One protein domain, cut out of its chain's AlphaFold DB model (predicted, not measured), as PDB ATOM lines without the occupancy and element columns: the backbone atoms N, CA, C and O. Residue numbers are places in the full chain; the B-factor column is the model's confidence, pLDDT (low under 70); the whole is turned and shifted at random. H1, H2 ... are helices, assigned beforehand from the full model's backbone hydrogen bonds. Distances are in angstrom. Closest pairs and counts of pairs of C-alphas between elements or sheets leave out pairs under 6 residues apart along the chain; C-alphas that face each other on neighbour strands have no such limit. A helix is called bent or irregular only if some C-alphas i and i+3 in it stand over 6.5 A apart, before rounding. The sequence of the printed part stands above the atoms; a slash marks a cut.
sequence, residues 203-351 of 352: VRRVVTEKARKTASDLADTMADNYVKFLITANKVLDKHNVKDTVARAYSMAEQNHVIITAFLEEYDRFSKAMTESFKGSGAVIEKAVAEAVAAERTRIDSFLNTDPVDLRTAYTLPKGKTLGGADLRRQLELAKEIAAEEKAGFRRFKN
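This is residues 203 to 351 of the 352 residues of an uncharacterized protein of Candidatus Lindowbacteria bacterium RIFCSPLOWO2_12_FULL_62_27 (UniProt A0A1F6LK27). A long three-helix bundle, H1, H2 and H3 running up and down, has one long helix, H5, starting beside the middle part of H1 and running out sideways as an arm; residues 334 to 351, of which 334 to 350 belong to H5, stick out free of the rest. The short helix H4 packs crosswise on H1 beside the start of H5. The printed part has 149 residues with five named helices, H1 to H5 in chain order, and no named strand; its class is all helix. It is loose, with a radius of gyration of the C-alphas of 18.4 A and spans of 58 by 45 by 26 A; the body without the arm spans 58 by 29 by 17 A.

Find C-alpha 203 at (36.362, -46.058, 31.533); from there H1, residues 203 to 239, runs 54.1 A to C-alpha 239 at (61.429, -8.990, 61.913). H2, residues 245 to 277, covers 44.9 A; it is irregular, with C-alphas 251 and 254 7.7 A apart, and has a kink of 52 degrees near residue 254. Next come H3, residues 283 to 304, 31.3 A long, and H4, residues 308 to 315, 10.3 A long. H5, residues 325 to 350, runs 37.9 A to C-alpha 350 at (19.467, -9.671, 32.620).

Start at H1, the hub, which touches the four other helices. H1 and H2 form a helical hairpin, touching at a shallow tilt of 24 degrees, opposite ways; look at the C-alphas of Met 222 and Phe 263, their closest, 6.6 A apart. H2 and H3 form the next hairpin, at a shallow tilt of 13 degrees, opposite ways; H2 touches H3 with residues 260 to 275 alone, closest at the C-alphas of Thr 275 and Ala 290, 5.9 A. H3 touches H1 at a shallow tilt of 14 degrees, the same way, with C-alphas 212 and 292 closest at 5.3 A. H4 touches H1 about perpendicular, at 75 degrees, and the closest C-alphas are those of Leu 230 and Pro 308, 7.6 A apart. H4 only just touches H2, with 3 pairs of C-alphas within 8 A, closest at Ala 249 and Pro 308, 6.8 A. Residues 325 to 329 of H5 touch H1 at a steep tilt of 69.6 degrees, only just short of about perpendicular; the C-alphas of Asp 224 and Gly 325 are closest, 3.9 A. H2 and H5 are apart. Every O i to N i+4 pair is within hydrogen-bond range in H1, H3, H4 and H5, and 27 of 29 are in H2.

The C-alphas of Asn 241 and Gly 282 are the two farthest apart, at 58.2 A. The printed part has no cut, and no link is long. The mean pLDDT of the printed part is 73.6; look for values under 70 in 44 residues, among them 203 to 211, 277 to 286 and 340 to 351.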
ATOM      1  N   VAL A 203      34.929 -45.769  31.698       49.28
ATOM      2  CA  VAL A 203      36.362 -46.058  31.533       49.28
ATOM      3  C   VAL A 203      37.172 -44.763  31.617       49.28
ATOM      4  O   VAL A 203      38.172 -44.691  32.335       49.28
ATOM      5  N   ARG A 204      36.699 -43.694  30.962       53.50
ATOM      6  CA  ARG A 204      37.252 -42.347  31.123       53.50
ATOM      7  C   ARG A 204      37.157 -41.868  32.566       53.50
ATOM      8  O   ARG A 204      38.150 -41.363  33.060       53.50
ATOM      9  N   ARG A 205      36.029 -42.034  33.259       55.81
ATOM     10  CA  ARG A 205      35.825 -41.554  34.637       55.81
ATOM     11  C   ARG A 205      36.835 -42.175  35.587       55.81
ATOM     12  O   ARG A 205      37.514 -41.432  36.283       55.81
ATOM     13  N   VAL A 206      36.986 -43.498  35.579       50.56
ATOM     14  CA  VAL A 206      37.915 -44.210  36.473       50.56
ATOM     15  C   VAL A 206      39.363 -43.791  36.214       50.56
ATOM     16  O   VAL A 206      40.111 -43.509  37.154       50.56
ATOM     17  N   VAL A 207      39.760 -43.689  34.942       53.31
ATOM     18  CA  VAL A 207      41.127 -43.292  34.584       53.31
ATOM     19  C   VAL A 207      41.378 -41.803  34.858       53.31
ATOM     20  O   VAL A 207      42.410 -41.448  35.427       53.31
ATOM     21  N   THR A 208      40.422 -40.928  34.538       57.00
ATOM     22  CA  THR A 208      40.461 -39.491  34.846       57.00
ATOM     23  C   THR A 208      40.511 -39.247  36.347       57.00
ATOM     24  O   THR A 208      41.293 -38.415  36.789       57.00
ATOM     25  N   GLU A 209      39.720 -39.957  37.150       58.00
ATOM     26  CA  GLU A 209      39.686 -39.801  38.605       58.00
ATOM     27  C   GLU A 209      41.012 -40.232  39.236       58.00
ATOM     28  O   GLU A 209      41.555 -39.530  40.093       58.00
ATOM     29  N   LYS A 210      41.605 -41.322  38.735       53.56
ATOM     30  CA  LYS A 210      42.937 -41.762  39.151       53.56
ATOM     31  C   LYS A 210      44.022 -40.749  38.777       53.56
ATOM     32  O   LYS A 210      44.817 -40.384  39.642       53.56
ATOM     33  N   ALA A 211      44.040 -40.278  37.529       59.31
ATOM     34  CA  ALA A 211      45.006 -39.286  37.054       59.31
ATOM     35  C   ALA A 211      44.862 -37.948  37.799       59.31
ATOM     36  O   ALA A 211      45.854 -37.394  38.266       59.31
ATOM     37  N   ARG A 212      43.623 -37.475  37.992       70.00
ATOM     38  CA  ARG A 212      43.305 -36.250  38.739       70.00
ATOM     39  C   ARG A 212      43.759 -36.343  40.189       70.00
ATOM     40  O   ARG A 212      44.349 -35.391  40.680       70.00
ATOM     41  N   LYS A 213      43.512 -37.465  40.872       67.00
ATOM     42  CA  LYS A 213      43.935 -37.644  42.268       67.00
ATOM     43  C   LYS A 213      45.455 -37.588  42.402       67.00
ATOM     44  O   LYS A 213      45.961 -36.837  43.222       67.00
ATOM     45  N   THR A 214      46.181 -38.319  41.558       56.19
ATOM     46  CA  THR A 214      47.652 -38.326  41.594       56.19
ATOM     47  C   THR A 214      48.246 -36.957  41.255       56.19
ATOM     48  O   THR A 214      49.195 -36.525  41.903       56.19
ATOM     49  N   ALA A 215      47.661 -36.249  40.288       68.12
ATOM     50  CA  ALA A 215      48.044 -34.882  39.959       68.12
ATOM     51  C   ALA A 215      47.745 -33.895  41.106       68.12
ATOM     52  O   ALA A 215      48.580 -33.052  41.433       68.12
ATOM     53  N   SER A 216      46.585 -34.040  41.755       73.81
ATOM     54  CA  SER A 216      46.166 -33.212  42.890       73.81
ATOM     55  C   SER A 216      47.044 -33.425  44.116       73.81
ATOM     56  O   SER A 216      47.388 -32.448  44.767       73.81
ATOM     57  N   ASP A 217      47.450 -34.660  44.420       72.25
ATOM     58  CA  ASP A 217      48.331 -34.959  45.557       72.25
ATOM     59  C   ASP A 217      49.708 -34.274  45.391       72.25
ATOM     60  O   ASP A 217      50.268 -33.722  46.346       72.25
ATOM     61  N   LEU A 218      50.242 -34.256  44.163       72.94
ATOM     62  CA  LEU A 218      51.482 -33.544  43.844       72.94
ATOM     63  C   LEU A 218      51.301 -32.024  43.952       72.94
ATOM     64  O   LEU A 218      52.117 -31.344  44.577       72.94
ATOM     65  N   ALA A 219      50.224 -31.490  43.378       78.25
ATOM     66  CA  ALA A 219      49.931 -30.063  43.415       78.25
ATOM     67  C   ALA A 219      49.651 -29.551  44.843       78.25
ATOM     68  O   ALA A 219      50.103 -28.467  45.205       78.25
ATOM     69  N   ASP A 220      48.992 -30.343  45.689       80.19
ATOM     70  CA  ASP A 220      48.775 -30.038  47.109       80.19
ATOM     71  C   ASP A 220      50.105 -30.007  47.878       80.19
ATOM     72  O   ASP A 220      50.340 -29.109  48.688       80.19
ATOM     73  N   THR A 221      51.030 -30.915  47.551       76.75
ATOM     74  CA  THR A 221      52.393 -30.903  48.104       76.75
ATOM     75  C   THR A 221      53.160 -29.639  47.692       76.75
ATOM     76  O   THR A 221      53.819 -29.008  48.522       76.75
ATOM     77  N   MET A 222      53.054 -29.225  46.425       83.31
ATOM     78  CA  MET A 222      53.649 -27.976  45.932       83.31
ATOM     79  C   MET A 222      53.039 -26.750  46.620       83.31
ATOM     80  O   MET A 222      53.772 -25.859  47.049       83.31
ATOM     81  N   ALA A 223      51.716 -26.726  46.791       82.44
ATOM     82  CA  ALA A 223      51.008 -25.650  47.472       82.44
ATOM     83  C   ALA A 223      51.439 -25.525  48.940       82.44
ATOM     84  O   ALA A 223      51.725 -24.422  49.412       82.44
ATOM     85  N   ASP A 224      51.557 -26.646  49.657       80.44
ATOM     86  CA  ASP A 224      52.066 -26.680  51.030       80.44
ATOM     87  C   ASP A 224      53.488 -26.127  51.129       80.44
ATOM     88  O   ASP A 224      53.799 -25.339  52.028       80.44
ATOM     89  N   ASN A 225      54.362 -26.521  50.204       76.88
ATOM     90  CA  ASN A 225      55.740 -26.046  50.176       76.88
ATOM     91  C   ASN A 225      55.818 -24.549  49.852       76.88
ATOM     92  O   ASN A 225      56.581 -23.823  50.493       76.88
ATOM     93  N   TYR A 226      54.982 -24.066  48.933       82.50
ATOM     94  CA  TYR A 226      54.909 -22.652  48.584       82.50
ATOM     95  C   TYR A 226      54.404 -21.789  49.748       82.50
ATOM     96  O   TYR A 226      55.027 -20.787  50.100       82.50
ATOM     97  N   VAL A 227      53.333 -22.207  50.430       84.00
ATOM     98  CA  VAL A 227      52.802 -21.480  51.596       84.00
ATOM     99  C   VAL A 227      53.793 -21.486  52.760       84.00
ATOM    100  O   VAL A 227      53.981 -20.453  53.405       84.00
ATOM    101  N   LYS A 228      54.505 -22.595  53.004       81.69
ATOM    102  CA  LYS A 228      55.600 -22.630  53.993       81.69
ATOM    103  C   LYS A 228      56.690 -21.610  53.671       81.69
ATOM    104  O   LYS A 228      57.173 -20.928  54.581       81.69
ATOM    105  N   PHE A 229      57.059 -21.482  52.398       82.81
ATOM    106  CA  PHE A 229      57.998 -20.462  51.951       82.81
ATOM    107  C   PHE A 229      57.453 -19.043  52.204       82.81
ATOM    108  O   PHE A 229      58.133 -18.257  52.866       82.81
ATOM    109  N   LEU A 230      56.209 -18.737  51.814       81.38
ATOM    110  CA  LEU A 230      55.591 -17.420  52.038       81.38
ATOM    111  C   LEU A 230      55.490 -17.049  53.524       81.38
ATOM    112  O   LEU A 230      55.769 -15.907  53.899       81.38
ATOM    113  N   ILE A 231      55.121 -18.000  54.387       83.00
ATOM    114  CA  ILE A 231      55.078 -17.801  55.844       83.00
ATOM    115  C   ILE A 231      56.476 -17.473  56.373       83.00
ATOM    116  O   ILE A 231      56.637 -16.567  57.191       83.00
ATOM    117  N   THR A 232      57.491 -18.202  55.910       79.56
ATOM    118  CA  THR A 232      58.879 -18.006  56.342       79.56
ATOM    119  C   THR A 232      59.403 -16.642  55.902       79.56
ATOM    120  O   THR A 232      59.929 -15.895  56.727       79.56
ATOM    121  N   ALA A 233      59.183 -16.269  54.644       76.88
ATOM    122  CA  ALA A 233      59.575 -14.971  54.110       76.88
ATOM    123  C   ALA A 233      58.856 -13.812  54.824       76.88
ATOM    124  O   ALA A 233      59.487 -12.831  55.219       76.88
ATOM    125  N   ASN A 234      57.555 -13.945  55.104       81.88
ATOM    126  CA  ASN A 234      56.818 -12.919  55.842       81.88
ATOM    127  C   ASN A 234      57.287 -12.759  57.291       81.88
ATOM    128  O   ASN A 234      57.357 -11.626  57.762       81.88
ATOM    129  N   LYS A 235      57.682 -13.843  57.973       82.88
ATOM    130  CA  LYS A 235      58.305 -13.754  59.306       82.88
ATOM    131  C   LYS A 235      59.616 -12.966  59.275       82.88
ATOM    132  O   LYS A 235      59.889 -12.203  60.201       82.88
ATOM    133  N   VAL A 236      60.418 -13.128  58.220       75.00
ATOM    134  CA  VAL A 236      61.650 -12.347  58.025       75.00
ATOM    135  C   VAL A 236      61.312 -10.867  57.823       75.00
ATOM    136  O   VAL A 236      61.851 -10.019  58.527       75.00
ATOM    137  N   LEU A 237      60.362 -10.547  56.944       77.25
ATOM    138  CA  LEU A 237      59.938  -9.163  56.691       77.25
ATOM    139  C   LEU A 237      59.328  -8.487  57.933       77.25
ATOM    140  O   LEU A 237      59.588  -7.308  58.176       77.25
ATOM    141  N   ASP A 238      58.577  -9.231  58.752       82.00
ATOM    142  CA  ASP A 238      58.054  -8.748  60.037       82.00
ATOM    143  C   ASP A 238      59.188  -8.409  61.015       82.00
ATOM    144  O   ASP A 238      59.160  -7.351  61.645       82.00
ATOM    145  N   LYS A 239      60.233  -9.246  61.089       80.38
ATOM    146  CA  LYS A 239      61.429  -8.990  61.913       80.38
ATOM    147  C   LYS A 239      62.173  -7.719  61.489       80.38
ATOM    148  O   LYS A 239      62.742  -7.037  62.336       80.38
ATOM    149  N   HIS A 240      62.146  -7.388  60.199       75.81
ATOM    150  CA  HIS A 240      62.744  -6.172  59.641       75.81
ATOM    151  C   HIS A 240      61.784  -4.971  59.598       75.81
ATOM    152  O   HIS A 240      62.121  -3.938  59.027       75.81
ATOM    153  N   ASN A 241      60.606  -5.079  60.227       81.69
ATOM    154  CA  ASN A 241      59.610  -4.011  60.337       81.69
ATOM    155  C   ASN A 241      59.125  -3.458  58.978       81.69
ATOM    156  O   ASN A 241      58.666  -2.317  58.889       81.69
ATOM    157  N   VAL A 242      59.195  -4.267  57.915       72.62
ATOM    158  CA  VAL A 242      58.715  -3.899  56.577       72.62
ATOM    159  C   VAL A 242      57.202  -4.087  56.551       72.62
ATOM    160  O   VAL A 242      56.716  -5.187  56.313       72.62
ATOM    161  N   LYS A 243      56.432  -3.045  56.872       75.25
ATOM    162  CA  LYS A 243      54.964  -3.142  57.018       75.25
ATOM    163  C   LYS A 243      54.184  -2.897  55.728       75.25
ATOM    164  O   LYS A 243      53.087  -3.426  55.592       75.25
ATOM    165  N   ASP A 244      54.751  -2.117  54.814       79.50
ATOM    166  CA  ASP A 244      54.109  -1.737  53.557       79.50
ATOM    167  C   ASP A 244      53.916  -2.948  52.629       79.50
ATOM    168  O   ASP A 244      54.857  -3.692  52.355       79.50
ATOM    169  N   THR A 245      52.689  -3.172  52.159       72.88
ATOM    170  CA  THR A 245      52.326  -4.333  51.331       72.88
ATOM    171  C   THR A 245      53.042  -4.344  49.983       72.88
ATOM    172  O   THR A 245      53.466  -5.413  49.543       72.88
ATOM    173  N   VAL A 246      53.243  -3.179  49.363       73.81
ATOM    174  CA  VAL A 246      53.912  -3.055  48.059       73.81
ATOM    175  C   VAL A 246      55.406  -3.358  48.198       73.81
ATOM    176  O   VAL A 246      55.955  -4.147  47.430       73.81
ATOM    177  N   ALA A 247      56.056  -2.822  49.232       71.69
ATOM    178  CA  ALA A 247      57.465  -3.078  49.526       71.69
ATOM    179  C   ALA A 247      57.742  -4.560  49.832       71.69
ATOM    180  O   ALA A 247      58.775  -5.100  49.429       71.69
ATOM    181  N   ARG A 248      56.815  -5.243  50.516       75.06
ATOM    182  CA  ARG A 248      56.918  -6.685  50.799       75.06
ATOM    183  C   ARG A 248      56.794  -7.524  49.530       75.06
ATOM    184  O   ARG A 248      57.621  -8.409  49.324       75.06
ATOM    185  N   ALA A 249      55.810  -7.220  48.679       69.69
ATOM    186  CA  ALA A 249      55.627  -7.900  47.397       69.69
ATOM    187  C   ALA A 249      56.858  -7.730  46.491       69.69
ATOM    188  O   ALA A 249      57.365  -8.710  45.949       69.69
ATOM    189  N   TYR A 250      57.400  -6.511  46.410       72.44
ATOM    190  CA  TYR A 250      58.606  -6.214  45.636       72.44
ATOM    191  C   TYR A 250      59.836  -6.979  46.149       72.44
ATOM    192  O   TYR A 250      60.585  -7.553  45.364       72.44
ATOM    193  N   SER A 251      60.009  -7.062  47.472       71.31
ATOM    194  CA  SER A 251      61.154  -7.739  48.105       71.31
ATOM    195  C   SER A 251      61.179  -9.255  47.881       71.31
ATOM    196  O   SER A 251      62.228  -9.878  48.018       71.31
ATOM    197  N   MET A 252      60.031  -9.860  47.570       75.81
ATOM    198  CA  MET A 252      59.900 -11.301  47.344       75.81
ATOM    199  C   MET A 252      59.739 -11.670  45.867       75.81
ATOM    200  O   MET A 252      59.767 -12.854  45.547       75.81
ATOM    201  N   ALA A 253      59.573 -10.695  44.968       74.94
ATOM    202  CA  ALA A 253      59.171 -10.930  43.582       74.94
ATOM    203  C   ALA A 253      60.103 -11.903  42.838       74.94
ATOM    204  O   ALA A 253      59.632 -12.852  42.212       74.94
ATOM    205  N   GLU A 254      61.418 -11.719  42.963       75.94
ATOM    206  CA  GLU A 254      62.416 -12.562  42.296       75.94
ATOM    207  C   GLU A 254      62.430 -13.997  42.850       75.94
ATOM    208  O   GLU A 254      62.355 -14.963  42.093       75.94
ATOM    209  N   GLN A 255      62.448 -14.157  44.177       72.50
ATOM    210  CA  GLN A 255      62.441 -15.480  44.816       72.50
ATOM    211  C   GLN A 255      61.123 -16.224  44.588       72.50
ATOM    212  O   GLN A 255      61.136 -17.431  44.348       72.50
ATOM    213  N   ASN A 256      59.994 -15.506  44.604       76.88
ATOM    214  CA  ASN A 256      58.693 -16.050  44.233       76.88
ATOM    215  C   ASN A 256      58.742 -16.591  42.804       76.88
ATOM    216  O   ASN A 256      58.387 -17.745  42.588       76.88
ATOM    217  N   HIS A 257      59.226 -15.795  41.849       84.44
ATOM    218  CA  HIS A 257      59.318 -16.204  40.450       84.44
ATOM    219  C   HIS A 257      60.180 -17.466  40.271       84.44
ATOM    220  O   HIS A 257      59.776 -18.393  39.567       84.44
ATOM    221  N   VAL A 258      61.338 -17.547  40.938       79.06
ATOM    222  CA  VAL A 258      62.232 -18.719  40.877       79.06
ATOM    223  C   VAL A 258      61.562 -19.981  41.431       79.06
ATOM    224  O   VAL A 258      61.601 -21.028  40.788       79.06
ATOM    225  N   ILE A 259      60.919 -19.894  42.600       78.00
ATOM    226  CA  ILE A 259      60.267 -21.046  43.245       78.00
ATOM    227  C   ILE A 259      59.056 -21.516  42.438       78.00
ATOM    228  O   ILE A 259      58.890 -22.718  42.230       78.00
ATOM    229  N   ILE A 260      58.234 -20.578  41.958       84.44
ATOM    230  CA  ILE A 260      57.078 -20.887  41.110       84.44
ATOM    231  C   ILE A 260      57.552 -21.613  39.850       84.44
ATOM    232  O   ILE A 260      57.052 -22.693  39.552       84.44
ATOM    233  N   THR A 261      58.568 -21.084  39.162       88.94
ATOM    234  CA  THR A 261      59.125 -21.707  37.948       88.94
ATOM    235  C   THR A 261      59.591 -23.142  38.216       88.94
ATOM    236  O   THR A 261      59.209 -24.054  37.488       88.94
ATOM    237  N   ALA A 262      60.335 -23.375  39.302       80.19
ATOM    238  CA  ALA A 262      60.842 -24.704  39.642       80.19
ATOM    239  C   ALA A 262      59.725 -25.726  39.937       80.19
ATOM    240  O   ALA A 262      59.796 -26.865  39.470       80.19
ATOM    241  N   PHE A 263      58.678 -25.331  40.673       82.44
ATOM    242  CA  PHE A 263      57.533 -26.211  40.938       82.44
ATOM    243  C   PHE A 263      56.748 -26.536  39.672       82.44
ATOM    244  O   PHE A 263      56.334 -27.678  39.471       82.44
ATOM    245  N   LEU A 264      56.578 -25.554  38.792       91.62
ATOM    246  CA  LEU A 264      55.891 -25.757  37.527       91.62
ATOM    247  C   LEU A 264      56.667 -26.696  36.592       91.62
ATOM    248  O   LEU A 264      56.066 -27.590  36.000       91.62
ATOM    249  N   GLU A 265      57.995 -26.586  36.529       91.12
ATOM    250  CA  GLU A 265      58.847 -27.511  35.768       91.12
ATOM    251  C   GLU A 265      58.841 -28.945  36.326       91.12
ATOM    252  O   GLU A 265      58.965 -29.918  35.574       91.12
ATOM    253  N   GLU A 266      58.740 -29.104  37.646       78.81
ATOM    254  CA  GLU A 266      58.588 -30.415  38.283       78.81
ATOM    255  C   GLU A 266      57.228 -31.038  37.947       78.81
ATOM    256  O   GLU A 266      57.154 -32.218  37.588       78.81
ATOM    257  N   TYR A 267      56.165 -30.231  37.965       89.19
ATOM    258  CA  TYR A 267      54.840 -30.680  37.558       89.19
ATOM    259  C   TYR A 267      54.810 -31.070  36.075       89.19
ATOM    260  O   TYR A 267      54.243 -32.102  35.714       89.19
ATOM    261  N   ASP A 268      55.443 -30.289  35.201       91.31
ATOM    262  CA  ASP A 268      55.472 -30.561  33.762       91.31
ATOM    263  C   ASP A 268      56.230 -31.867  33.451       91.31
ATOM    264  O   ASP A 268      55.804 -32.655  32.598       91.31
ATOM    265  N   ARG A 269      57.292 -32.174  34.212       83.75
ATOM    266  CA  ARG A 269      57.976 -33.480  34.162       83.75
ATOM    267  C   ARG A 269      57.069 -34.631  34.600       83.75
ATOM    268  O   ARG A 269      57.027 -35.655  33.914       83.75
ATOM    269  N   PHE A 270      56.328 -34.464  35.694       83.50
ATOM    270  CA  PHE A 270      55.329 -35.439  36.139       83.50
ATOM    271  C   PHE A 270      54.237 -35.658  35.080       83.50
ATOM    272  O   PHE A 270      53.930 -36.797  34.733       83.50
ATOM    273  N   SER A 271      53.702 -34.574  34.514       81.88
ATOM    274  CA  SER A 271      52.638 -34.608  33.510       81.88
ATOM    275  C   SER A 271      53.042 -35.379  32.263       81.88
ATOM    276  O   SER A 271      52.296 -36.237  31.776       81.88
ATOM    277  N   LYS A 272      54.268 -35.144  31.790       83.00
ATOM    278  CA  LYS A 272      54.834 -35.874  30.661       83.00
ATOM    279  C   LYS A 272      54.980 -37.366  30.966       83.00
ATOM    280  O   LYS A 272      54.488 -38.180  30.190       83.00
ATOM    281  N   ALA A 273      55.583 -37.721  32.102       65.31
ATOM    282  CA  ALA A 273      55.772 -39.118  32.496       65.31
ATOM    283  C   ALA A 273      54.433 -39.860  32.666       65.31
ATOM    284  O   ALA A 273      54.287 -41.002  32.228       65.31
ATOM    285  N   MET A 274      53.432 -39.197  33.252       67.25
ATOM    286  CA  MET A 274      52.106 -39.774  33.428       67.25
ATOM    287  C   MET A 274      51.403 -39.965  32.084       67.25
ATOM    288  O   MET A 274      50.926 -41.058  31.811       67.25
ATOM    289  N   THR A 275      51.409 -38.964  31.205       73.44
ATOM    290  CA  THR A 275      50.784 -39.075  29.875       73.44
ATOM    291  C   THR A 275      51.462 -40.148  29.013       73.44
ATOM    292  O   THR A 275      50.782 -40.929  28.348       73.44
ATOM    293  N   GLU A 276      52.793 -40.250  29.064       71.12
ATOM    294  CA  GLU A 276      53.554 -41.277  28.339       71.12
ATOM    295  C   GLU A 276      53.228 -42.702  28.811       71.12
ATOM    296  O   GLU A 276      53.175 -43.610  27.983       71.12
ATOM    297  N   SER A 277      52.931 -42.899  30.101       57.12
ATOM    298  CA  SER A 277      52.573 -44.217  30.651       57.12
ATOM    299  C   SER A 277      51.251 -44.791  30.118       57.12
ATOM    300  O   SER A 277      51.048 -46.001  30.190       57.12
ATOM    301  N   PHE A 278      50.381 -43.953  29.539       57.97
ATOM    302  CA  PHE A 278      49.091 -44.361  28.960       57.97
ATOM    303  C   PHE A 278      49.093 -44.395  27.425       57.97
ATOM    304  O   PHE A 278      48.052 -44.619  26.802       57.97
ATOM    305  N   LYS A 279      50.249 -44.205  26.784       66.88
ATOM    306  CA  LYS A 279      50.355 -44.231  25.323       66.88
ATOM    307  C   LYS A 279      49.991 -45.616  24.770       66.88
ATOM    308  O   LYS A 279      50.530 -46.625  25.214       66.88
ATOM    309  N   GLY A 280      49.096 -45.667  23.785       51.19
ATOM    310  CA  GLY A 280      48.578 -46.912  23.209       51.19
ATOM    311  C   GLY A 280      47.352 -47.481  23.931       51.19
ATOM    312  O   GLY A 280      46.851 -48.524  23.521       51.19
ATOM    313  N   SER A 281      46.841 -46.798  24.964       49.97
ATOM    314  CA  SER A 281      45.615 -47.185  25.687       49.97
ATOM    315  C   SER A 281      44.329 -46.743  24.973       49.97
ATOM    316  O   SER A 281      43.229 -47.063  25.416       49.97
ATOM    317  N   GLY A 282      44.453 -46.023  23.854       54.41
ATOM    318  CA  GLY A 282      43.337 -45.579  23.025       54.41
ATOM    319  C   GLY A 282      43.028 -44.094  23.207       54.41
ATOM    320  O   GLY A 282      43.179 -43.527  24.288       54.41
ATOM    321  N   ALA A 283      42.560 -43.458  22.129       68.69
ATOM    322  CA  ALA A 283      42.477 -41.998  22.022       68.69
ATOM    323  C   ALA A 283      41.622 -41.328  23.114       68.69
ATOM    324  O   ALA A 283      41.938 -40.223  23.548       68.69
ATOM    325  N   VAL A 284      40.554 -41.986  23.578       63.16
ATOM    326  CA  VAL A 284      39.684 -41.457  24.641       63.16
ATOM    327  C   VAL A 284      40.408 -41.425  25.988       63.16
ATOM    328  O   VAL A 284      40.324 -40.428  26.699       63.16
ATOM    329  N   ILE A 285      41.141 -42.488  26.321       57.03
ATOM    330  CA  ILE A 285      41.869 -42.625  27.586       57.03
ATOM    331  C   ILE A 285      43.090 -41.703  27.596       57.03
ATOM    332  O   ILE A 285      43.301 -40.965  28.556       57.03
ATOM    333  N   GLU A 286      43.845 -41.679  26.500       67.00
ATOM    334  CA  GLU A 286      44.999 -40.792  26.330       67.00
ATOM    335  C   GLU A 286      44.598 -39.320  26.465       67.00
ATOM    336  O   GLU A 286      45.207 -38.569  27.229       67.00
ATOM    337  N   LYS A 287      43.510 -38.920  25.791       77.62
ATOM    338  CA  LYS A 287      42.957 -37.568  25.898       77.62
ATOM    339  C   LYS A 287      42.482 -37.259  27.316       77.62
ATOM    340  O   LYS A 287      42.734 -36.171  27.815       77.62
ATOM    341  N   ALA A 288      41.826 -38.204  27.979       69.50
ATOM    342  CA  ALA A 288      41.296 -38.028  29.325       69.50
ATOM    343  C   ALA A 288      42.377 -37.845  30.401       69.50
ATOM    344  O   ALA A 288      42.209 -37.020  31.299       69.50
ATOM    345  N   VAL A 289      43.480 -38.594  30.314       67.62
ATOM    346  CA  VAL A 289      44.642 -38.427  31.200       67.62
ATOM    347  C   VAL A 289      45.311 -37.083  30.933       67.62
ATOM    348  O   VAL A 289      45.551 -36.329  31.874       67.62
ATOM    349  N   ALA A 290      45.540 -36.747  29.659       82.06
ATOM    350  CA  ALA A 290      46.141 -35.473  29.279       82.06
ATOM    351  C   ALA A 290      45.301 -34.276  29.766       82.06
ATOM    352  O   ALA A 290      45.842 -33.347  30.361       82.06
ATOM    353  N   GLU A 291      43.977 -34.317  29.585       86.12
ATOM    354  CA  GLU A 291      43.050 -33.289  30.076       86.12
ATOM    355  C   GLU A 291      43.060 -33.179  31.604       86.12
ATOM    356  O   GLU A 291      43.075 -32.068  32.131       86.12
ATOM    357  N   ALA A 292      43.074 -34.304  32.330       75.00
ATOM    358  CA  ALA A 292      43.067 -34.305  33.791       75.00
ATOM    359  C   ALA A 292      44.326 -33.649  34.371       75.00
ATOM    360  O   ALA A 292      44.236 -32.805  35.265       75.00
ATOM    361  N   VAL A 293      45.497 -34.012  33.843       78.88
ATOM    362  CA  VAL A 293      46.770 -33.487  34.337       78.88
ATOM    363  C   VAL A 293      46.989 -32.039  33.885       78.88
ATOM    364  O   VAL A 293      47.509 -31.239  34.663       78.88
ATOM    365  N   ALA A 294      46.529 -31.665  32.684       90.56
ATOM    366  CA  ALA A 294      46.557 -30.284  32.204       90.56
ATOM    367  C   ALA A 294      45.611 -29.365  32.994       90.56
ATOM    368  O   ALA A 294      45.998 -28.258  33.361       90.56
ATOM    369  N   ALA A 295      44.395 -29.820  33.311       87.56
ATOM    370  CA  ALA A 295      43.465 -29.050  34.134       87.56
ATOM    371  C   ALA A 295      44.056 -28.762  35.520       87.56
ATOM    372  O   ALA A 295      43.956 -27.649  36.035       87.56
ATOM    373  N   GLU A 296      44.712 -29.757  36.109       86.69
ATOM    374  CA  GLU A 296      45.347 -29.618  37.411       86.69
ATOM    375  C   GLU A 296      46.615 -28.744  37.350       86.69
ATOM    376  O   GLU A 296      46.831 -27.924  38.244       86.69
ATOM    377  N   ARG A 297      47.359 -28.774  36.231       93.19
ATOM    378  CA  ARG A 297      48.448 -27.824  35.941       93.19
ATOM    379  C   ARG A 297      47.963 -26.376  35.954       93.19
ATOM    380  O   ARG A 297      48.622 -25.515  36.530       93.19
ATOM    381  N   THR A 298      46.819 -26.094  35.332       92.06
ATOM    382  CA  THR A 298      46.224 -24.749  35.323       92.06
ATOM    383  C   THR A 298      45.803 -24.302  36.724       92.06
ATOM    384  O   THR A 298      45.966 -23.135  37.076       92.06
ATOM    385  N   ARG A 299      45.275 -25.215  37.549       88.31
ATOM    386  CA  ARG A 299      44.876 -24.883  38.924       88.31
ATOM    387  C   ARG A 299      46.070 -24.541  39.803       88.31
ATOM    388  O   ARG A 299      46.036 -23.506  40.469       88.31
ATOM    389  N   ILE A 300      47.119 -25.367  39.786       90.12
ATOM    390  CA  ILE A 300      48.316 -25.092  40.587       90.12
ATOM    391  C   ILE A 300      49.022 -23.819  40.110       90.12
ATOM    392  O   ILE A 300      49.430 -23.014  40.936       90.12
ATOM    393  N   ASP A 301      49.058 -23.564  38.800       92.19
ATOM    394  CA  ASP A 301      49.569 -22.313  38.233       92.19
ATOM    395  C   ASP A 301      48.799 -21.086  38.737       92.19
ATOM    396  O   ASP A 301      49.395 -20.112  39.194       92.19
ATOM    397  N   SER A 302      47.464 -21.146  38.734       89.38
ATOM    398  CA  SER A 302      46.627 -20.061  39.255       89.38
ATOM    399  C   SER A 302      46.833 -19.834  40.753       89.38
ATOM    400  O   SER A 302      46.821 -18.689  41.203       89.38
ATOM    401  N   PHE A 303      47.008 -20.904  41.531       89.56
ATOM    402  CA  PHE A 303      47.304 -20.799  42.957       89.56
ATOM    403  C   PHE A 303      48.670 -20.145  43.197       89.56
ATOM    404  O   PHE A 303      48.760 -19.177  43.947       89.56
ATOM    405  N   LEU A 304      49.713 -20.629  42.520       87.06
ATOM    406  CA  LEU A 304      51.082 -20.131  42.656       87.06
ATOM    407  C   LEU A 304      51.231 -18.669  42.210       87.06
ATOM    408  O   LEU A 304      52.019 -17.936  42.797       87.06
ATOM    409  N   ASN A 305      50.444 -18.232  41.222       87.56
ATOM    410  CA  ASN A 305      50.410 -16.845  40.747       87.56
ATOM    411  C   ASN A 305      49.346 -15.973  41.444       87.56
ATOM    412  O   ASN A 305      49.084 -14.855  41.000       87.56
ATOM    413  N   THR A 306      48.698 -16.459  42.508       85.81
ATOM    414  CA  THR A 306      47.811 -15.610  43.321       85.81
ATOM    415  C   THR A 306      48.648 -14.551  44.036       85.81
ATOM    416  O   THR A 306      49.757 -14.844  44.483       85.81
ATOM    417  N   ASP A 307      48.122 -13.324  44.149       81.19
ATOM    418  CA  ASP A 307      48.836 -12.230  44.806       81.19
ATOM    419  C   ASP A 307      49.298 -12.677  46.211       81.19
ATOM    420  O   ASP A 307      48.479 -13.131  47.023       81.19
ATOM    421  N   PRO A 308      50.602 -12.579  46.530       73.25
ATOM    422  CA  PRO A 308      51.123 -12.922  47.849       73.25
ATOM    423  C   PRO A 308      50.421 -12.194  49.008       73.25
ATOM    424  O   PRO A 308      50.391 -12.718  50.125       73.25
ATOM    425  N   VAL A 309      49.854 -11.006  48.771       74.56
ATOM    426  CA  VAL A 309      49.053 -10.246  49.744       74.56
ATOM    427  C   VAL A 309      47.717 -10.941  50.026       74.56
ATOM    428  O   VAL A 309      47.326 -11.080  51.192       74.56
ATOM    429  N   ASP A 310      47.054 -11.444  48.987       76.69
ATOM    430  CA  ASP A 310      45.796 -12.186  49.104       76.69
ATOM    431  C   ASP A 310      46.025 -13.540  49.781       76.69
ATOM    432  O   ASP A 310      45.314 -13.896  50.725       76.69
ATOM    433  N   LEU A 311      47.084 -14.258  49.384       78.06
ATOM    434  CA  LEU A 311      47.483 -15.512  50.028       78.06
ATOM    435  C   LEU A 311      47.785 -15.301  51.511       78.06
ATOM    436  O   LEU A 311      47.326 -16.085  52.338       78.06
ATOM    437  N   ARG A 312      48.496 -14.223  51.870       75.69
ATOM    438  CA  ARG A 312      48.787 -13.875  53.269       75.69
ATOM    439  C   ARG A 312      47.539 -13.638  54.091       75.69
ATOM    440  O   ARG A 312      47.459 -14.124  55.220       75.69
ATOM    441  N   THR A 313      46.587 -12.903  53.539       76.44
ATOM    442  CA  THR A 313      45.311 -12.642  54.203       76.44
ATOM    443  C   THR A 313      44.541 -13.945  54.411       76.44
ATOM    444  O   THR A 313      44.011 -14.178  55.493       76.44
ATOM    445  N   ALA A 314      44.560 -14.838  53.419       72.25
ATOM    446  CA  ALA A 314      43.822 -16.094  53.443       72.25
ATOM    447  C   ALA A 314      44.468 -17.188  54.322       72.25
ATOM    448  O   ALA A 314      43.751 -17.919  55.004       72.25
ATOM    449  N   TYR A 315      45.804 -17.301  54.383       76.00
ATOM    450  CA  TYR A 315      46.456 -18.299  55.245       76.00
ATOM    451  C   TYR A 315      46.545 -17.874  56.712       76.00
ATOM    452  O   TYR A 315      46.880 -18.708  57.551       76.00
ATOM    453  N   THR A 316      46.283 -16.606  57.045       73.38
ATOM    454  CA  THR A 316      46.377 -16.084  58.418       73.38
ATOM    455  C   THR A 316      45.023 -16.182  59.122       73.38
ATOM    456  O   THR A 316      44.125 -15.375  58.899       73.38
ATOM    457  N   LEU A 317      44.872 -17.163  60.014       70.69
ATOM    458  CA  LEU A 317      43.642 -17.388  60.777       70.69
ATOM    459  C   LEU A 317      43.583 -16.565  62.080       70.69
ATOM    460  O   LEU A 317      44.623 -16.169  62.628       70.69
ATOM    461  N   PRO A 318      42.378 -16.390  62.670       66.00
ATOM    462  CA  PRO A 318      42.223 -15.823  64.006       66.00
ATOM    463  C   PRO A 318      43.120 -16.530  65.030       66.00
ATOM    464  O   PRO A 318      43.249 -17.756  65.026       66.00
ATOM    465  N   LYS A 319      43.713 -15.755  65.947       57.28
ATOM    466  CA  LYS A 319      44.663 -16.226  66.978       57.28
ATOM    467  C   LYS A 319      46.021 -16.721  66.442       57.28
ATOM    468  O   LYS A 319      46.716 -17.444  67.151       57.28
ATOM    469  N   GLY A 320      46.421 -16.333  65.227       63.28
ATOM    470  CA  GLY A 320      47.780 -16.564  64.710       63.28
ATOM    471  C   GLY A 320      48.049 -17.984  64.203       63.28
ATOM    472  O   GLY A 320      49.208 -18.372  64.065       63.28
ATOM    473  N   LYS A 321      47.001 -18.770  63.931       66.94
ATOM    474  CA  LYS A 321      47.134 -20.069  63.255       66.94
ATOM    475  C   LYS A 321      47.329 -19.858  61.752       66.94
ATOM    476  O   LYS A 321      46.809 -18.894  61.199       66.94
ATOM    477  N   THR A 322      48.054 -20.760  61.095       75.94
ATOM    478  CA  THR A 322      48.241 -20.729  59.639       75.94
ATOM    479  C   THR A 322      47.570 -21.918  58.975       75.94
ATOM    480  O   THR A 322      47.697 -23.040  59.469       75.94
ATOM    481  N   LEU A 323      46.873 -21.677  57.869       75.75
ATOM    482  CA  LEU A 323      46.288 -22.736  57.051       75.75
ATOM    483  C   LEU A 323      47.377 -23.453  56.226       75.75
ATOM    484  O   LEU A 323      48.350 -22.819  55.814       75.75
ATOM    485  N   GLY A 324      47.221 -24.762  55.992       78.25
ATOM    486  CA  GLY A 324      48.063 -25.509  55.049       78.25
ATOM    487  C   GLY A 324      47.816 -25.054  53.609       78.25
ATOM    488  O   GLY A 324      46.744 -24.539  53.300       78.25
ATOM    489  N   GLY A 325      48.794 -25.229  52.724       76.75
ATOM    490  CA  GLY A 325      48.675 -24.829  51.323       76.75
ATOM    491  C   GLY A 325      47.635 -25.640  50.557       76.75
ATOM    492  O   GLY A 325      46.881 -25.051  49.788       76.75
ATOM    493  N   ALA A 326      47.511 -26.940  50.832       73.31
ATOM    494  CA  ALA A 326      46.451 -27.784  50.275       73.31
ATOM    495  C   ALA A 326      45.046 -27.286  50.672       73.31
ATOM    496  O   ALA A 326      44.165 -27.116  49.828       73.31
ATOM    497  N   ASP A 327      44.847 -26.980  51.956       78.25
ATOM    498  CA  ASP A 327      43.574 -26.454  52.462       78.25
ATOM    499  C   ASP A 327      43.291 -25.045  51.921       78.25
ATOM    500  O   ASP A 327      42.151 -24.721  51.587       78.25
ATOM    501  N   LEU A 328      44.329 -24.213  51.787       82.75
ATOM    502  CA  LEU A 328      44.228 -22.834  51.305       82.75
ATOM    503  C   LEU A 328      43.829 -22.803  49.840       82.75
ATOM    504  O   LEU A 328      42.945 -22.053  49.431       82.75
ATOM    505  N   ARG A 329      44.469 -23.664  49.058       81.94
ATOM    506  CA  ARG A 329      44.171 -23.862  47.655       81.94
ATOM    507  C   ARG A 329      42.717 -24.286  47.457       81.94
ATOM    508  O   ARG A 329      42.019 -23.657  46.667       81.94
ATOM    509  N   ARG A 330      42.228 -25.266  48.225       79.75
ATOM    510  CA  ARG A 330      40.821 -25.706  48.171       79.75
ATOM    511  C   ARG A 330      39.845 -24.592  48.547       79.75
ATOM    512  O   ARG A 330      38.825 -24.444  47.885       79.75
ATOM    513  N   GLN A 331      40.157 -23.785  49.565       78.75
ATOM    514  CA  GLN A 331      39.321 -22.638  49.947       78.75
ATOM    515  C   GLN A 331      39.252 -21.570  48.848       78.75
ATOM    516  O   GLN A 331      38.174 -21.047  48.570       78.75
ATOM    517  N   LEU A 332      40.379 -21.260  48.203       79.94
ATOM    518  CA  LEU A 332      40.432 -20.282  47.114       79.94
ATOM    519  C   LEU A 332      39.749 -20.789  45.840       79.94
ATOM    520  O   LEU A 332      39.120 -20.003  45.134       79.94
ATOM    521  N   GLU A 333      39.850 -22.085  45.545       76.62
ATOM    522  CA  GLU A 333      39.114 -22.722  44.448       76.62
ATOM    523  C   GLU A 333      37.597 -22.652  44.698       76.62
ATOM    524  O   GLU A 333      36.872 -22.149  43.840       76.62
ATOM    525  N   LEU A 334      37.130 -22.999  45.904       75.00
ATOM    526  CA  LEU A 334      35.724 -22.855  46.312       75.00
ATOM    527  C   LEU A 334      35.222 -21.408  46.214       75.00
ATOM    528  O   LEU A 334      34.130 -21.156  45.710       75.00
ATOM    529  N   ALA A 335      36.020 -20.434  46.660       72.50
ATOM    530  CA  ALA A 335      35.657 -19.021  46.571       72.50
ATOM    531  C   ALA A 335      35.527 -18.543  45.112       72.50
ATOM    532  O   ALA A 335      34.616 -17.779  44.784       72.50
ATOM    533  N   LYS A 336      36.410 -19.013  44.218       73.56
ATOM    534  CA  LYS A 336      36.341 -18.730  42.774       73.56
ATOM    535  C   LYS A 336      35.111 -19.373  42.123       73.56
ATOM    536  O   LYS A 336      34.501 -18.742  41.261       73.56
ATOM    537  N   GLU A 337      34.733 -20.584  42.534       70.31
ATOM    538  CA  GLU A 337      33.530 -21.277  42.051       70.31
ATOM    539  C   GLU A 337      32.247 -20.537  42.458       70.31
ATOM    540  O   GLU A 337      31.432 -20.215  41.592       70.31
ATOM    541  N   ILE A 338      32.124 -20.146  43.732       66.38
ATOM    542  CA  ILE A 338      30.985 -19.363  44.242       66.38
ATOM    543  C   ILE A 338      30.851 -18.032  43.482       66.38
ATOM    544  O   ILE A 338      29.776 -17.697  42.979       66.38
ATOM    545  N   ALA A 339      31.954 -17.296  43.308       71.44
ATOM    546  CA  ALA A 339      31.948 -16.025  42.581       71.44
ATOM    547  C   ALA A 339      31.569 -16.182  41.091       71.44
ATOM    548  O   ALA A 339      30.974 -15.281  40.486       71.44
ATOM    549  N   ALA A 340      31.908 -17.316  40.470       68.81
ATOM    550  CA  ALA A 340      31.538 -17.615  39.089       68.81
ATOM    551  C   ALA A 340      30.039 -17.941  38.945       68.81
ATOM    552  O   ALA A 340      29.406 -17.482  37.987       68.81
ATOM    553  N   GLU A 341      29.460 -18.674  39.900       64.50
ATOM    554  CA  GLU A 341      28.029 -18.993  39.936       64.50
ATOM    555  C   GLU A 341      27.161 -17.752  40.167       64.50
ATOM    556  O   GLU A 341      26.184 -17.545  39.440       64.50
ATOM    557  N   GLU A 342      27.554 -16.866  41.083       66.12
ATOM    558  CA  GLU A 342      26.868 -15.588  41.315       66.12
ATOM    559  C   GLU A 342      26.835 -14.728  40.042       66.12
ATOM    560  O   GLU A 342      25.792 -14.195  39.650       66.12
ATOM    561  N   LYS A 343      27.960 -14.660  39.321       65.31
ATOM    562  CA  LYS A 343      28.080 -13.923  38.053       65.31
ATOM    563  C   LYS A 343      27.248 -14.547  36.925       65.31
ATOM    564  O   LYS A 343      26.723 -13.824  36.072       65.31
ATOM    565  N   ALA A 344      27.105 -15.873  36.903       58.94
ATOM    566  CA  ALA A 344      26.273 -16.595  35.939       58.94
ATOM    567  C   ALA A 344      24.768 -16.450  36.238       58.94
ATOM    568  O   ALA A 344      23.977 -16.233  35.314       58.94
ATOM    569  N   GLY A 345      24.379 -16.488  37.516       55.00
ATOM    570  CA  GLY A 345      23.023 -16.185  37.981       55.00
ATOM    571  C   GLY A 345      22.599 -14.760  37.621       55.00
ATOM    572  O   GLY A 345      21.520 -14.557  37.062       55.00
ATOM    573  N   PHE A 346      23.495 -13.784  37.801       48.25
ATOM    574  CA  PHE A 346      23.261 -12.386  37.419       48.25
ATOM    575  C   PHE A 346      23.046 -12.187  35.908       48.25
ATOM    576  O   PHE A 346      22.246 -11.351  35.490       48.25
ATOM    577  N   ARG A 347      23.726 -12.972  35.057       50.38
ATOM    578  CA  ARG A 347      23.534 -12.935  33.594       50.38
ATOM    579  C   ARG A 347      22.195 -13.532  33.155       50.38
ATOM    580  O   ARG A 347      21.604 -13.026  32.207       50.38
ATOM    581  N   ARG A 348      21.688 -14.562  33.843       48.72
ATOM    582  CA  ARG A 348      20.357 -15.141  33.560       48.72
ATOM    583  C   ARG A 348      19.207 -14.196  33.926       48.72
ATOM    584  O   ARG A 348      18.172 -14.254  33.277       48.72
ATOM    585  N   PHE A 349      19.403 -13.313  34.906       46.81
ATOM    586  CA  PHE A 349      18.421 -12.291  35.291       46.81
ATOM    587  C   PHE A 349      18.378 -11.067  34.364       46.81
ATOM    588  O   PHE A 349      17.356 -10.400  34.324       46.81
ATOM    589  N   LYS A 350      19.446 -10.773  33.608       47.91
ATOM    590  CA  LYS A 350      19.467  -9.671  32.620       47.91
ATOM    591  C   LYS A 350      18.911 -10.036  31.237       47.91
ATOM    592  O   LYS A 350      18.692  -9.137  30.435       47.91
ATOM    593  N   ASN A 351      18.735 -11.328  30.954       47.78
ATOM    594  CA  ASN A 351      18.219 -11.844  29.678       47.78
ATOM    595  C   ASN A 351      16.757 -12.335  29.771       47.78
ATOM    596  O   ASN A 351      16.280 -13.015  28.862       47.78
TER     597      ASN A 351